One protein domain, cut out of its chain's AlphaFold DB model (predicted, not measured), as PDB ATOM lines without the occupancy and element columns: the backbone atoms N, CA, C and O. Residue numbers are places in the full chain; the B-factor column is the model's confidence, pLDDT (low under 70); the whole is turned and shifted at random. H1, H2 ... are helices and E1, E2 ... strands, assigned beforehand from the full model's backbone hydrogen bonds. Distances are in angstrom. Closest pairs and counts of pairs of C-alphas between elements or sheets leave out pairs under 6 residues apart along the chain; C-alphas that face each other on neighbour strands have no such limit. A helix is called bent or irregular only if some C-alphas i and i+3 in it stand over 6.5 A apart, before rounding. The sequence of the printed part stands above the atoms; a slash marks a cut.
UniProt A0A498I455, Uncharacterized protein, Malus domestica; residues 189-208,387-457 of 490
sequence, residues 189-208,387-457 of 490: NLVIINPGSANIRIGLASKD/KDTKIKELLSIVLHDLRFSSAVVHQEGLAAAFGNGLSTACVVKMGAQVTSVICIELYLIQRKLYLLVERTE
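AT A GLANCE: This is residues 189 to 208 and 387 to 457 of the 490 residues of an uncharacterized protein of Malus domestica (UniProt A0A498I455). Two separate strand hairpins stand in this domain: E3 with E4 makes a wall at one end, with the short helix H2 packed over its inward face, and E1 with E2 lies beyond H2, nearer the middle of the domain. H1 lies toward the same end as E1 and E2, and the final stretch, residues 441 to 457, folds back from E4 to E1, where short pairings add residues 453 to 454 and then 406 to 407 beside that strand. The printed part has 91 residues with two named helices and four named strands, in the order E1 E2 H1 H2 E3 E4; both two-stranded sheets are antiparallel, and the class is mixed, helices and strands. It is only just compact, close to loose, with a radius of gyration of the C-alphas of 14.2 A and spans of 37 by 27 by 27 A.

HOW THE PARTS SIT: E1, residues 190 to 195, and E2, residues 199 to 204, form a hairpin, antiparallel at 172 degrees. N 192 and O 203 are within hydrogen-bond range at 2.8 A, as are N 203 and O 192 at 3.0 A. Outside the named strands, residues 453 to 454 pair antiparallel with residues 190 to 191 of E1 and with residues 406 to 407. H1, residues 388 to 401, is apart from E1. H2, residues 412 to 419, is apart from H1 and from E2; its closest C-alphas to E1 are those of Glu 412 and Asn 194, 8.0 A apart. E3, residues 425 to 431, and E4, residues 434 to 440, form the second hairpin, antiparallel at 169 degrees, with N 427 and O 438 2.8 A apart and N 436 and O 429 2.9 A apart, both within hydrogen-bond range. The closest C-alphas of H2 and E3 are those of Gly 413 and Val 427, 6.0 A apart; those of H2 and E4 are Gly 413 and Ile 438, 6.6 A apart. E3 and E4 are apart from E1, E2 and H1. Every O i to N i+4 pair is within hydrogen-bond range in H2, and 9 of 10 are in H1.

IN THESE COORDINATES: E1 begins at C-alpha 190, (181.707, 166.539, 197.704), and is 16.4 A long; E2 is 17.0 A. H1 is 19.7 A long from C-alpha 388 at (181.161, 187.048, 184.971); it is neither bent nor irregular, but only just: C-alphas 398 and 401 are 6.2 A apart. H2 measures 10.2 A, E3 18.2 A and E4 19.3 A, ending at C-alpha 440, (198.695, 175.389, 181.196).

THE WHOLE: The two C-alphas farthest apart, those of Cys 426 and Glu 457, are 39.0 A apart. Residues 209 to 386 are not printed, and C-alphas 208 and 387 are 31.1 A apart across this cut, which lies in the link from E2 to H1. Of the links that are printed whole, none is long. The mean pLDDT of the printed part is 72.1; residues 387 to 392 and 442 to 457 are under 70.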
ATOM      1  N   ASN A 189     180.768 163.689 200.636       81.81
ATOM      2  CA  ASN A 189     180.024 164.940 200.771       81.81
ATOM      3  C   ASN A 189     180.390 165.980 199.708       81.81
ATOM      4  O   ASN A 189     179.808 167.058 199.686       81.81
ATOM      5  N   LEU A 190     181.314 165.662 198.801       82.19
ATOM      6  CA  LEU A 190     181.707 166.539 197.704       82.19
ATOM      7  C   LEU A 190     181.024 166.129 196.396       82.19
ATOM      8  O   LEU A 190     181.283 165.048 195.869       82.19
ATOM      9  N   VAL A 191     180.192 167.014 195.844       87.06
ATOM     10  CA  VAL A 191     179.542 166.830 194.536       87.06
ATOM     11  C   VAL A 191     180.329 167.566 193.451       87.06
ATOM     12  O   VAL A 191     180.622 168.756 193.559       87.06
ATOM     13  N   ILE A 192     180.652 166.867 192.366       86.38
ATOM     14  CA  ILE A 192     181.295 167.425 191.174       86.38
ATOM     15  C   ILE A 192     180.240 167.552 190.074       86.38
ATOM     16  O   ILE A 192     179.583 166.570 189.732       86.38
ATOM     17  N   ILE A 193     180.107 168.748 189.490       86.50
ATOM     18  CA  ILE A 193     179.196 169.036 188.371       86.50
ATOM     19  C   ILE A 193     180.004 169.633 187.209       86.50
ATOM     20  O   ILE A 193     180.591 170.704 187.348       86.50
ATOM     21  N   ASN A 194     180.014 168.966 186.050       86.81
ATOM     22  CA  ASN A 194     180.595 169.477 184.801       86.81
ATOM     23  C   ASN A 194     179.494 169.630 183.721       86.81
ATOM     24  O   ASN A 194     179.070 168.629 183.130       86.81
ATOM     25  N   PRO A 195     179.012 170.860 183.455       84.00
ATOM     26  CA  PRO A 195     178.016 171.135 182.421       84.00
ATOM     27  C   PRO A 195     178.631 171.231 181.008       84.00
ATOM     28  O   PRO A 195     179.348 172.177 180.685       84.00
ATOM     29  N   GLY A 196     178.316 170.270 180.132       79.88
ATOM     30  CA  GLY A 196     178.792 170.220 178.743       79.88
ATOM     31  C   GLY A 196     177.818 170.787 177.697       79.88
ATOM     32  O   GLY A 196     176.773 171.343 178.015       79.88
ATOM     33  N   SER A 197     178.157 170.641 176.407       76.00
ATOM     34  CA  SER A 197     177.342 171.108 175.262       76.00
ATOM     35  C   SER A 197     176.408 170.049 174.650       76.00
ATOM     36  O   SER A 197     175.615 170.381 173.770       76.00
ATOM     37  N   ALA A 198     176.432 168.816 175.166       84.00
ATOM     38  CA  ALA A 198     175.458 167.758 174.860       84.00
ATOM     39  C   ALA A 198     174.920 167.059 176.124       84.00
ATOM     40  O   ALA A 198     173.720 166.789 176.206       84.00
ATOM     41  N   ASN A 199     175.809 166.817 177.097       88.38
ATOM     42  CA  ASN A 199     175.532 166.156 178.371       88.38
ATOM     43  C   ASN A 199     176.051 167.006 179.543       88.38
ATOM     44  O   ASN A 199     177.085 167.666 179.415       88.38
ATOM     45  N   ILE A 200     175.397 166.904 180.697       87.19
ATOM     46  CA  ILE A 200     175.923 167.293 182.011       87.19
ATOM     47  C   ILE A 200     176.484 166.033 182.681       87.19
ATOM     48  O   ILE A 200     175.866 164.969 182.632       87.19
ATOM     49  N   ARG A 201     177.651 166.143 183.317       87.62
ATOM     50  CA  ARG A 201     178.223 165.087 184.163       87.62
ATOM     51  C   ARG A 201     178.100 165.480 185.629       87.62
ATOM     52  O   ARG A 201     178.451 166.605 185.976       87.62
ATOM     53  N   ILE A 202     177.630 164.564 186.469       89.19
ATOM     54  CA  ILE A 202     177.482 164.768 187.914       89.19
ATOM     55  C   ILE A 202     177.920 163.521 188.689       89.19
ATOM     56  O   ILE A 202     177.611 162.400 188.295       89.19
ATOM     57  N   GLY A 203     178.653 163.689 189.787       87.62
ATOM     58  CA  GLY A 203     179.117 162.571 190.613       87.62
ATOM     59  C   GLY A 203     179.577 163.015 191.997       87.62
ATOM     60  O   GLY A 203     179.739 164.208 192.242       87.62
ATOM     61  N   LEU A 204     179.788 162.054 192.896       85.56
ATOM     62  CA  LEU A 204     180.513 162.297 194.146       85.56
ATOM     63  C   LEU A 204     182.016 162.240 193.868       85.56
ATOM     64  O   LEU A 204     182.443 161.441 193.036       85.56
ATOM     65  N   ALA A 205     182.820 163.029 194.578       84.94
ATOM     66  CA  ALA A 205     184.277 163.009 194.424       84.94
ATOM     67  C   ALA A 205     184.911 161.668 194.852       84.94
ATOM     68  O   ALA A 205     186.023 161.360 194.437       84.94
ATOM     69  N   SER A 206     184.195 160.852 195.634       83.31
ATOM     70  CA  SER A 206     184.557 159.468 195.975       83.31
ATOM     71  C   SER A 206     184.199 158.414 194.912       83.31
ATOM     72  O   SER A 206     184.379 157.226 195.169       83.31
ATOM     73  N   LYS A 207     183.662 158.800 193.742       83.69
ATOM     74  CA  LYS A 207     183.280 157.870 192.662       83.69
ATOM     75  C   LYS A 207     184.079 158.119 191.384       83.69
ATOM     76  O   LYS A 207     183.994 159.199 190.806       83.69
ATOM     77  N   ASP A 208     184.731 157.073 190.882       82.88
ATOM     78  CA  ASP A 208     185.534 157.112 189.647       82.88
ATOM     79  C   ASP A 208     184.715 157.493 188.400       82.88
ATOM     80  O   ASP A 208     185.214 158.145 187.481       82.88
ATOM     81  N   LYS A 387     180.501 187.992 180.631       42.03
ATOM     82  CA  LYS A 387     181.063 186.711 181.129       42.03
ATOM     83  C   LYS A 387     180.893 186.362 182.618       42.03
ATOM     84  O   LYS A 387     180.586 185.210 182.910       42.03
ATOM     85  N   ASP A 388     181.129 187.303 183.527       49.78
ATOM     86  CA  ASP A 388     181.161 187.048 184.971       49.78
ATOM     87  C   ASP A 388     179.765 187.023 185.639       49.78
ATOM     88  O   ASP A 388     179.662 186.582 186.782       49.78
ATOM     89  N   THR A 389     178.682 187.439 184.962       54.00
ATOM     90  CA  THR A 389     177.304 187.331 185.499       54.00
ATOM     91  C   THR A 389     176.782 185.897 185.489       54.00
ATOM     92  O   THR A 389     176.318 185.410 186.514       54.00
ATOM     93  N   LYS A 390     176.959 185.183 184.370       63.56
ATOM     94  CA  LYS A 390     176.501 183.792 184.163       63.56
ATOM     95  C   LYS A 390     176.989 182.825 185.245       63.56
ATOM     96  O   LYS A 390     176.310 181.867 185.600       63.56
ATOM     97  N   ILE A 391     178.195 183.076 185.757       67.00
ATOM     98  CA  ILE A 391     178.802 182.297 186.837       67.00
ATOM     99  C   ILE A 391     178.089 182.563 188.171       67.00
ATOM    100  O   ILE A 391     177.849 181.623 188.921       67.00
ATOM    101  N   LYS A 392     177.710 183.817 188.450       69.69
ATOM    102  CA  LYS A 392     176.951 184.190 189.655       69.69
ATOM    103  C   LYS A 392     175.534 183.620 189.632       69.69
ATOM    104  O   LYS A 392     175.079 183.154 190.665       69.69
ATOM    105  N   GLU A 393     174.870 183.612 188.475       72.38
ATOM    106  CA  GLU A 393     173.545 182.990 188.312       72.38
ATOM    107  C   GLU A 393     173.597 181.487 188.630       72.38
ATOM    108  O   GLU A 393     172.835 181.009 189.466       72.38
ATOM    109  N   LEU A 394     174.556 180.749 188.052       73.81
ATOM    110  CA  LEU A 394     174.739 179.324 188.353       73.81
ATOM    111  C   LEU A 394     175.090 179.081 189.831       73.81
ATOM    112  O   LEU A 394     174.563 178.153 190.441       73.81
ATOM    113  N   LEU A 395     175.948 179.920 190.417       78.12
ATOM    114  CA  LEU A 395     176.319 179.827 191.830       78.12
ATOM    115  C   LEU A 395     175.128 180.110 192.761       78.12
ATOM    116  O   LEU A 395     174.973 179.435 193.773       78.12
ATOM    117  N   SER A 396     174.264 181.061 192.391       80.81
ATOM    118  CA  SER A 396     173.025 181.378 193.108       80.81
ATOM    119  C   SER A 396     172.069 180.186 193.118       80.81
ATOM    120  O   SER A 396     171.550 179.843 194.176       80.81
ATOM    121  N   ILE A 397     171.894 179.508 191.978       81.19
ATOM    122  CA  ILE A 397     171.062 178.296 191.886       81.19
ATOM    123  C   ILE A 397     171.626 177.181 192.781       81.19
ATOM    124  O   ILE A 397     170.880 176.510 193.487       81.19
ATOM    125  N   VAL A 398     172.951 176.992 192.803       81.31
ATOM    126  CA  VAL A 398     173.595 175.962 193.640       81.31
ATOM    127  C   VAL A 398     173.466 176.270 195.141       81.31
ATOM    128  O   VAL A 398     173.161 175.365 195.917       81.31
ATOM    129  N   LEU A 399     173.662 177.522 195.563       83.62
ATOM    130  CA  LEU A 399     173.659 177.903 196.984       83.62
ATOM    131  C   LEU A 399     172.261 178.159 197.566       83.62
ATOM    132  O   LEU A 399     172.009 177.794 198.711       83.62
ATOM    133  N   HIS A 400     171.353 178.787 196.814       82.69
ATOM    134  CA  HIS A 400     170.037 179.189 197.326       82.69
ATOM    135  C   HIS A 400     168.927 178.199 196.960       82.69
ATOM    136  O   HIS A 400     168.192 177.766 197.849       82.69
ATOM    137  N   ASP A 401     168.824 177.801 195.687       84.44
ATOM    138  CA  ASP A 401     167.726 176.937 195.222       84.44
ATOM    139  C   ASP A 401     167.991 175.462 195.559       84.44
ATOM    140  O   ASP A 401     167.125 174.770 196.094       84.44
ATOM    141  N   LEU A 402     169.214 174.986 195.290       83.00
ATOM    142  CA  LEU A 402     169.661 173.616 195.578       83.00
ATOM    143  C   LEU A 402     170.258 173.446 196.990       83.00
ATOM    144  O   LEU A 402     170.535 172.318 197.393       83.00
ATOM    145  N   ARG A 403     170.425 174.546 197.739       84.44
ATOM    146  CA  ARG A 403     170.842 174.587 199.157       84.44
ATOM    147  C   ARG A 403     172.146 173.848 199.497       84.44
ATOM    148  O   ARG A 403     172.275 173.299 200.591       84.44
ATOM    149  N   PHE A 404     173.133 173.845 198.603       81.56
ATOM    150  CA  PHE A 404     174.472 173.359 198.957       81.56
ATOM    151  C   PHE A 404     175.177 174.325 199.923       81.56
ATOM    152  O   PHE A 404     175.042 175.542 199.795       81.56
ATOM    153  N   SER A 405     175.942 173.797 200.886       80.44
ATOM    154  CA  SER A 405     176.517 174.603 201.979       80.44
ATOM    155  C   SER A 405     177.716 175.441 201.547       80.44
ATOM    156  O   SER A 405     177.928 176.544 202.051       80.44
ATOM    157  N   SER A 406     178.489 174.940 200.584       79.81
ATOM    158  CA  SER A 406     179.529 175.700 199.905       79.81
ATOM    159  C   SER A 406     179.488 175.435 198.406       79.81
ATOM    160  O   SER A 406     179.174 174.337 197.949       79.81
ATOM    161  N   ALA A 407     179.798 176.473 197.635       76.75
ATOM    162  CA  ALA A 407     179.961 176.400 196.198       76.75
ATOM    163  C   ALA A 407     180.924 177.494 195.739       76.75
ATOM    164  O   ALA A 407     181.024 178.584 196.303       76.75
ATOM    165  N   VAL A 408     181.693 177.123 194.735       75.19
ATOM    166  CA  VAL A 408     183.013 177.625 194.331       75.19
ATOM    167  C   VAL A 408     182.969 177.371 192.767       75.19
ATOM    168  O   VAL A 408     182.102 176.623 192.332       75.19
ATOM    169  N   VAL A 409     183.744 177.975 191.840       72.31
ATOM    170  CA  VAL A 409     183.675 177.738 190.349       72.31
ATOM    171  C   VAL A 409     185.051 177.502 189.630       72.31
ATOM    172  O   VAL A 409     185.842 178.430 189.593       72.31
ATOM    173  N   HIS A 410     185.357 176.324 189.023       73.56
ATOM    174  CA  HIS A 410     186.686 175.886 188.486       73.56
ATOM    175  C   HIS A 410     186.780 175.964 186.955       73.56
ATOM    176  O   HIS A 410     185.803 175.694 186.256       73.56
ATOM    177  N   GLN A 411     187.983 176.185 186.411       76.00
ATOM    178  CA  GLN A 411     188.227 176.034 184.972       76.00
ATOM    179  C   GLN A 411     188.446 174.567 184.559       76.00
ATOM    180  O   GLN A 411     189.294 173.866 185.112       76.00
ATOM    181  N   GLU A 412     187.716 174.113 183.539       78.50
ATOM    182  CA  GLU A 412     187.701 172.709 183.102       78.50
ATOM    183  C   GLU A 412     189.045 172.205 182.556       78.50
ATOM    184  O   GLU A 412     189.460 171.102 182.896       78.50
ATOM    185  N   GLY A 413     189.760 173.004 181.754       79.50
ATOM    186  CA  GLY A 413     191.070 172.599 181.225       79.50
ATOM    187  C   GLY A 413     192.098 172.340 182.330       79.50
ATOM    188  O   GLY A 413     192.869 171.389 182.245       79.50
ATOM    189  N   LEU A 414     192.050 173.131 183.408       77.62
ATOM    190  CA  LEU A 414     192.912 172.944 184.575       77.62
ATOM    191  C   LEU A 414     192.539 171.678 185.358       77.62
ATOM    192  O   LEU A 414     193.422 170.917 185.743       77.62
ATOM    193  N   ALA A 415     191.240 171.402 185.515       80.75
ATOM    194  CA  ALA A 415     190.769 170.147 186.100       80.75
ATOM    195  C   ALA A 415     191.181 168.923 185.255       80.75
ATOM    196  O   ALA A 415     191.546 167.892 185.815       80.75
ATOM    197  N   ALA A 416     191.187 169.040 183.922       83.81
ATOM    198  CA  ALA A 416     191.649 167.980 183.027       83.81
ATOM    199  C   ALA A 416     193.163 167.721 183.147       83.81
ATOM    200  O   ALA A 416     193.571 166.561 183.193       83.81
ATOM    201  N   ALA A 417     193.992 168.766 183.251       83.19
ATOM    202  CA  ALA A 417     195.432 168.611 183.480       83.19
ATOM    203  C   ALA A 417     195.725 167.961 184.845       83.19
ATOM    204  O   ALA A 417     196.422 166.947 184.905       83.19
ATOM    205  N   PHE A 418     195.117 168.470 185.924       80.06
ATOM    206  CA  PHE A 418     195.269 167.910 187.271       80.06
ATOM    207  C   PHE A 418     194.759 166.464 187.375       80.06
ATOM    208  O   PHE A 418     195.437 165.628 187.967       80.06
ATOM    209  N   GLY A 419     193.630 166.135 186.736       79.44
ATOM    210  CA  GLY A 419     193.094 164.768 186.677       79.44
ATOM    211  C   GLY A 419     193.977 163.766 185.919       79.44
ATOM    212  O   GLY A 419     193.795 162.566 186.080       79.44
ATOM    213  N   ASN A 420     194.950 164.242 185.134       82.12
ATOM    214  CA  ASN A 420     195.974 163.420 184.477       82.12
ATOM    215  C   ASN A 420     197.364 163.560 185.141       82.12
ATOM    216  O   ASN A 420     198.353 163.069 184.603       82.12
ATOM    217  N   GLY A 421     197.471 164.256 186.281       79.62
ATOM    218  CA  GLY A 421     198.745 164.512 186.966       79.62
ATOM    219  C   GLY A 421     199.711 165.441 186.214       79.62
ATOM    220  O   GLY A 421     200.890 165.506 186.563       79.62
ATOM    221  N   LEU A 422     199.244 166.157 185.186       78.25
ATOM    222  CA  LEU A 422     200.081 166.995 184.328       78.25
ATOM    223  C   LEU A 422     200.273 168.392 184.931       78.25
ATOM    224  O   LEU A 422     199.312 169.129 185.154       78.25
ATOM    225  N   SER A 423     201.532 168.770 185.158       75.06
ATOM    226  CA  SER A 423     201.926 170.091 185.669       75.06
ATOM    227  C   SER A 423     202.086 171.151 184.571       75.06
ATOM    228  O   SER A 423     201.927 172.343 184.835       75.06
ATOM    229  N   THR A 424     202.356 170.725 183.335       80.81
ATOM    230  CA  THR A 424     202.289 171.544 182.120       80.81
ATOM    231  C   THR A 424     201.574 170.756 181.018       80.81
ATOM    232  O   THR A 424     201.770 169.546 180.890       80.81
ATOM    233  N   ALA A 425     200.688 171.404 180.255       84.31
ATOM    234  CA  ALA A 425     199.894 170.737 179.215       84.31
ATOM    235  C   ALA A 425     199.286 171.726 178.207       84.31
ATOM    236  O   ALA A 425     198.862 172.816 178.583       84.31
ATOM    237  N   CYS A 426     199.132 171.307 176.949       86.50
ATOM    238  CA  CYS A 426     198.180 171.917 176.018       86.50
ATOM    239  C   CYS A 426     196.919 171.045 175.973       86.50
ATOM    240  O   CYS A 426     196.946 169.926 175.460       86.50
ATOM    241  N   VAL A 427     195.821 171.531 176.551       83.62
ATOM    242  CA  VAL A 427     194.556 170.796 176.654       83.62
ATOM    243  C   VAL A 427     193.630 171.219 175.516       83.62
ATOM    244  O   VAL A 427     193.130 172.344 175.496       83.62
ATOM    245  N   VAL A 428     193.378 170.294 174.588       86.25
ATOM    246  CA  VAL A 428     192.415 170.445 173.488       86.25
ATOM    247  C   VAL A 428     191.137 169.683 173.842       86.25
ATOM    248  O   VAL A 428     191.082 168.459 173.732       86.25
ATOM    249  N   LYS A 429     190.084 170.395 174.257       81.25
ATOM    250  CA  LYS A 429     188.750 169.810 174.453       81.25
ATOM    251  C   LYS A 429     187.941 169.935 173.164       81.25
ATOM    252  O   LYS A 429     187.481 171.021 172.822       81.25
ATOM    253  N   MET A 430     187.686 168.804 172.509       85.94
ATOM    254  CA  MET A 430     186.655 168.683 171.475       85.94
ATOM    255  C   MET A 430     185.280 168.530 172.144       85.94
ATOM    256  O   MET A 430     185.004 167.514 172.781       85.94
ATOM    257  N   GLY A 431     184.417 169.542 172.040       80.50
ATOM    258  CA  GLY A 431     183.037 169.496 172.534       80.50
ATOM    259  C   GLY A 431     182.025 169.507 171.390       80.50
ATOM    260  O   GLY A 431     182.264 170.119 170.355       80.50
ATOM    261  N   ALA A 432     180.841 168.921 171.596       81.00
ATOM    262  CA  ALA A 432     179.806 168.698 170.569       81.00
ATOM    263  C   ALA A 432     179.209 169.959 169.887       81.00
ATOM    264  O   ALA A 432     178.260 169.852 169.118       81.00
ATOM    265  N   GLN A 433     179.708 171.157 170.213       76.19
ATOM    266  CA  GLN A 433     179.297 172.447 169.631       76.19
ATOM    267  C   GLN A 433     180.425 173.499 169.620       76.19
ATOM    268  O   GLN A 433     180.272 174.540 168.989       76.19
ATOM    269  N   VAL A 434     181.504 173.282 170.384       75.38
ATOM    270  CA  VAL A 434     182.637 174.201 170.572       75.38
ATOM    271  C   VAL A 434     183.859 173.355 170.913       75.38
ATOM    272  O   VAL A 434     183.797 172.543 171.839       75.38
ATOM    273  N   THR A 435     184.967 173.603 170.221       78.19
ATOM    274  CA  THR A 435     186.300 173.144 170.622       78.19
ATOM    275  C   THR A 435     187.004 174.260 171.383       78.19
ATOM    276  O   THR A 435     186.940 175.420 170.973       78.19
ATOM    277  N   SER A 436     187.671 173.932 172.488       77.31
ATOM    278  CA  SER A 436     188.475 174.879 173.264       77.31
ATOM    279  C   SER A 436     189.894 174.357 173.470       77.31
ATOM    280  O   SER A 436     190.101 173.189 173.795       77.31
ATOM    281  N   VAL A 437     190.872 175.244 173.293       80.88
ATOM    282  CA  VAL A 437     192.299 174.972 173.499       80.88
ATOM    283  C   VAL A 437     192.802 175.857 174.634       80.88
ATOM    284  O   VAL A 437     192.465 177.041 174.682       80.88
ATOM    285  N   ILE A 438     193.593 175.297 175.549       79.50
ATOM    286  CA  ILE A 438     194.262 176.054 176.610       79.50
ATOM    287  C   ILE A 438     195.629 175.451 176.941       79.50
ATOM    288  O   ILE A 438     195.737 174.265 177.250       79.50
ATOM    289  N   CYS A 439     196.664 176.289 176.920       81.06
ATOM    290  CA  CYS A 439     197.976 175.956 177.467       81.06
ATOM    291  C   CYS A 439     198.001 176.255 178.971       81.06
ATOM    292  O   CYS A 439     197.501 177.288 179.417       81.06
ATOM    293  N   ILE A 440     198.582 175.341 179.740       78.31
ATOM    294  CA  ILE A 440     198.695 175.389 181.196       78.31
ATOM    295  C   ILE A 440     200.170 175.236 181.542       78.31
ATOM    296  O   ILE A 440     200.808 174.267 181.130       78.31
ATOM    297  N   GLU A 441     200.683 176.172 182.334       77.25
ATOM    298  CA  GLU A 441     202.032 176.125 182.887       77.25
ATOM    299  C   GLU A 441     202.012 176.462 184.381       77.25
ATOM    300  O   GLU A 441     201.238 177.315 184.827       77.25
ATOM    301  N   LEU A 442     202.909 175.819 185.136       61.09
ATOM    302  CA  LEU A 442     203.055 175.904 186.599       61.09
ATOM    303  C   LEU A 442     203.096 177.330 187.180       61.09
ATOM    304  O   LEU A 442     202.823 177.516 188.364       61.09
ATOM    305  N   TYR A 443     203.451 178.326 186.369       48.44
ATOM    306  CA  TYR A 443     203.737 179.695 186.800       48.44
ATOM    307  C   TYR A 443     202.591 180.688 186.532       48.44
ATOM    308  O   TYR A 443     202.653 181.823 186.999       48.44
ATOM    309  N   LEU A 444     201.545 180.284 185.794       43.50
ATOM    310  CA  LEU A 444     200.507 181.195 185.277       43.50
ATOM    311  C   LEU A 444     199.116 181.042 185.919       43.50
ATOM    312  O   LEU A 444     198.171 181.714 185.501       43.50
ATOM    313  N   ILE A 445     198.971 180.244 186.984       44.97
ATOM    314  CA  ILE A 445     197.708 180.110 187.743       44.97
ATOM    315  C   ILE A 445     197.529 181.306 188.708       44.97
ATOM    316  O   ILE A 445     197.430 181.174 189.926       44.97
ATOM    317  N   GLN A 446     197.516 182.514 188.143       37.03
ATOM    318  CA  GLN A 446     197.348 183.794 188.839       37.03
ATOM    319  C   GLN A 446     196.195 184.613 188.232       37.03
ATOM    320  O   GLN A 446     196.363 185.784 187.896       37.03
ATOM    321  N   ARG A 447     195.006 183.992 188.098       35.25
ATOM    322  CA  ARG A 447     193.668 184.619 188.266       35.25
ATOM    323  C   ARG A 447     192.508 183.643 188.002       35.25
ATOM    324  O   ARG A 447     192.594 182.785 187.139       35.25
ATOM    325  N   LYS A 448     191.390 183.911 188.691       29.39
ATOM    326  CA  LYS A 448     190.033 183.343 188.529       29.39
ATOM    327  C   LYS A 448     189.833 181.837 188.815       29.39
ATOM    328  O   LYS A 448     189.745 181.036 187.898       29.39
ATOM    329  N   LEU A 449     189.466 181.595 190.081       30.25
ATOM    330  CA  LEU A 449     188.336 180.745 190.502       30.25
ATOM    331  C   LEU A 449     188.534 179.200 190.423       30.25
ATOM    332  O   LEU A 449     189.059 178.645 189.463       30.25
ATOM    333  N   TYR A 450     188.086 178.505 191.475       35.03
ATOM    334  CA  TYR A 450     188.132 177.042 191.706       35.03
ATOM    335  C   TYR A 450     186.718 176.576 192.086       35.03
ATOM    336  O   TYR A 450     186.080 177.428 192.677       35.03
ATOM    337  N   LEU A 451     186.236 175.333 191.825       31.84
ATOM    338  CA  LEU A 451     184.932 174.725 192.248       31.84
ATOM    339  C   LEU A 451     185.160 173.488 193.097       31.84
ATOM    340  O   LEU A 451     185.908 172.596 192.707       31.84
ATOM    341  N   LEU A 452     184.412 173.435 194.187       37.19
ATOM    342  CA  LEU A 452     184.092 172.280 195.006       37.19
ATOM    343  C   LEU A 452     182.687 172.571 195.561       37.19
ATOM    344  O   LEU A 452     182.363 173.743 195.773       37.19
ATOM    345  N   VAL A 453     181.845 171.558 195.749       38.78
ATOM    346  CA  VAL A 453     180.504 171.741 196.324       38.78
ATOM    347  C   VAL A 453     180.338 170.752 197.462       38.78
ATOM    348  O   VAL A 453     180.348 169.546 197.224       38.78
ATOM    349  N   GLU A 454     180.236 171.264 198.687       34.44
ATOM    350  CA  GLU A 454     180.156 170.458 199.908       34.44
ATOM    351  C   GLU A 454     178.696 170.311 200.372       34.44
ATOM    352  O   GLU A 454     177.854 171.195 200.178       34.44
ATOM    353  N   ARG A 455     178.390 169.143 200.935       32.06
ATOM    354  CA  ARG A 455     177.070 168.721 201.409       32.06
ATOM    355  C   ARG A 455     177.050 168.736 202.935       32.06
ATOM    356  O   ARG A 455     178.040 168.363 203.558       32.06
ATOM    357  N   THR A 456     175.933 169.131 203.536       31.55
ATOM    358  CA  THR A 456     175.701 168.924 204.969       31.55
ATOM    359  C   THR A 456     175.371 167.464 205.263       31.55
ATOM    360  O   THR A 456     174.565 166.844 204.568       31.55
ATOM    361  N   GLU A 457     175.971 166.940 206.327       35.44
ATOM    362  CA  GLU A 457     175.417 165.829 207.095       35.44
ATOM    363  C   GLU A 457     174.631 166.437 208.260       35.44
ATOM    364  O   GLU A 457     175.205 167.130 209.103       35.44
TER     365      GLU A 457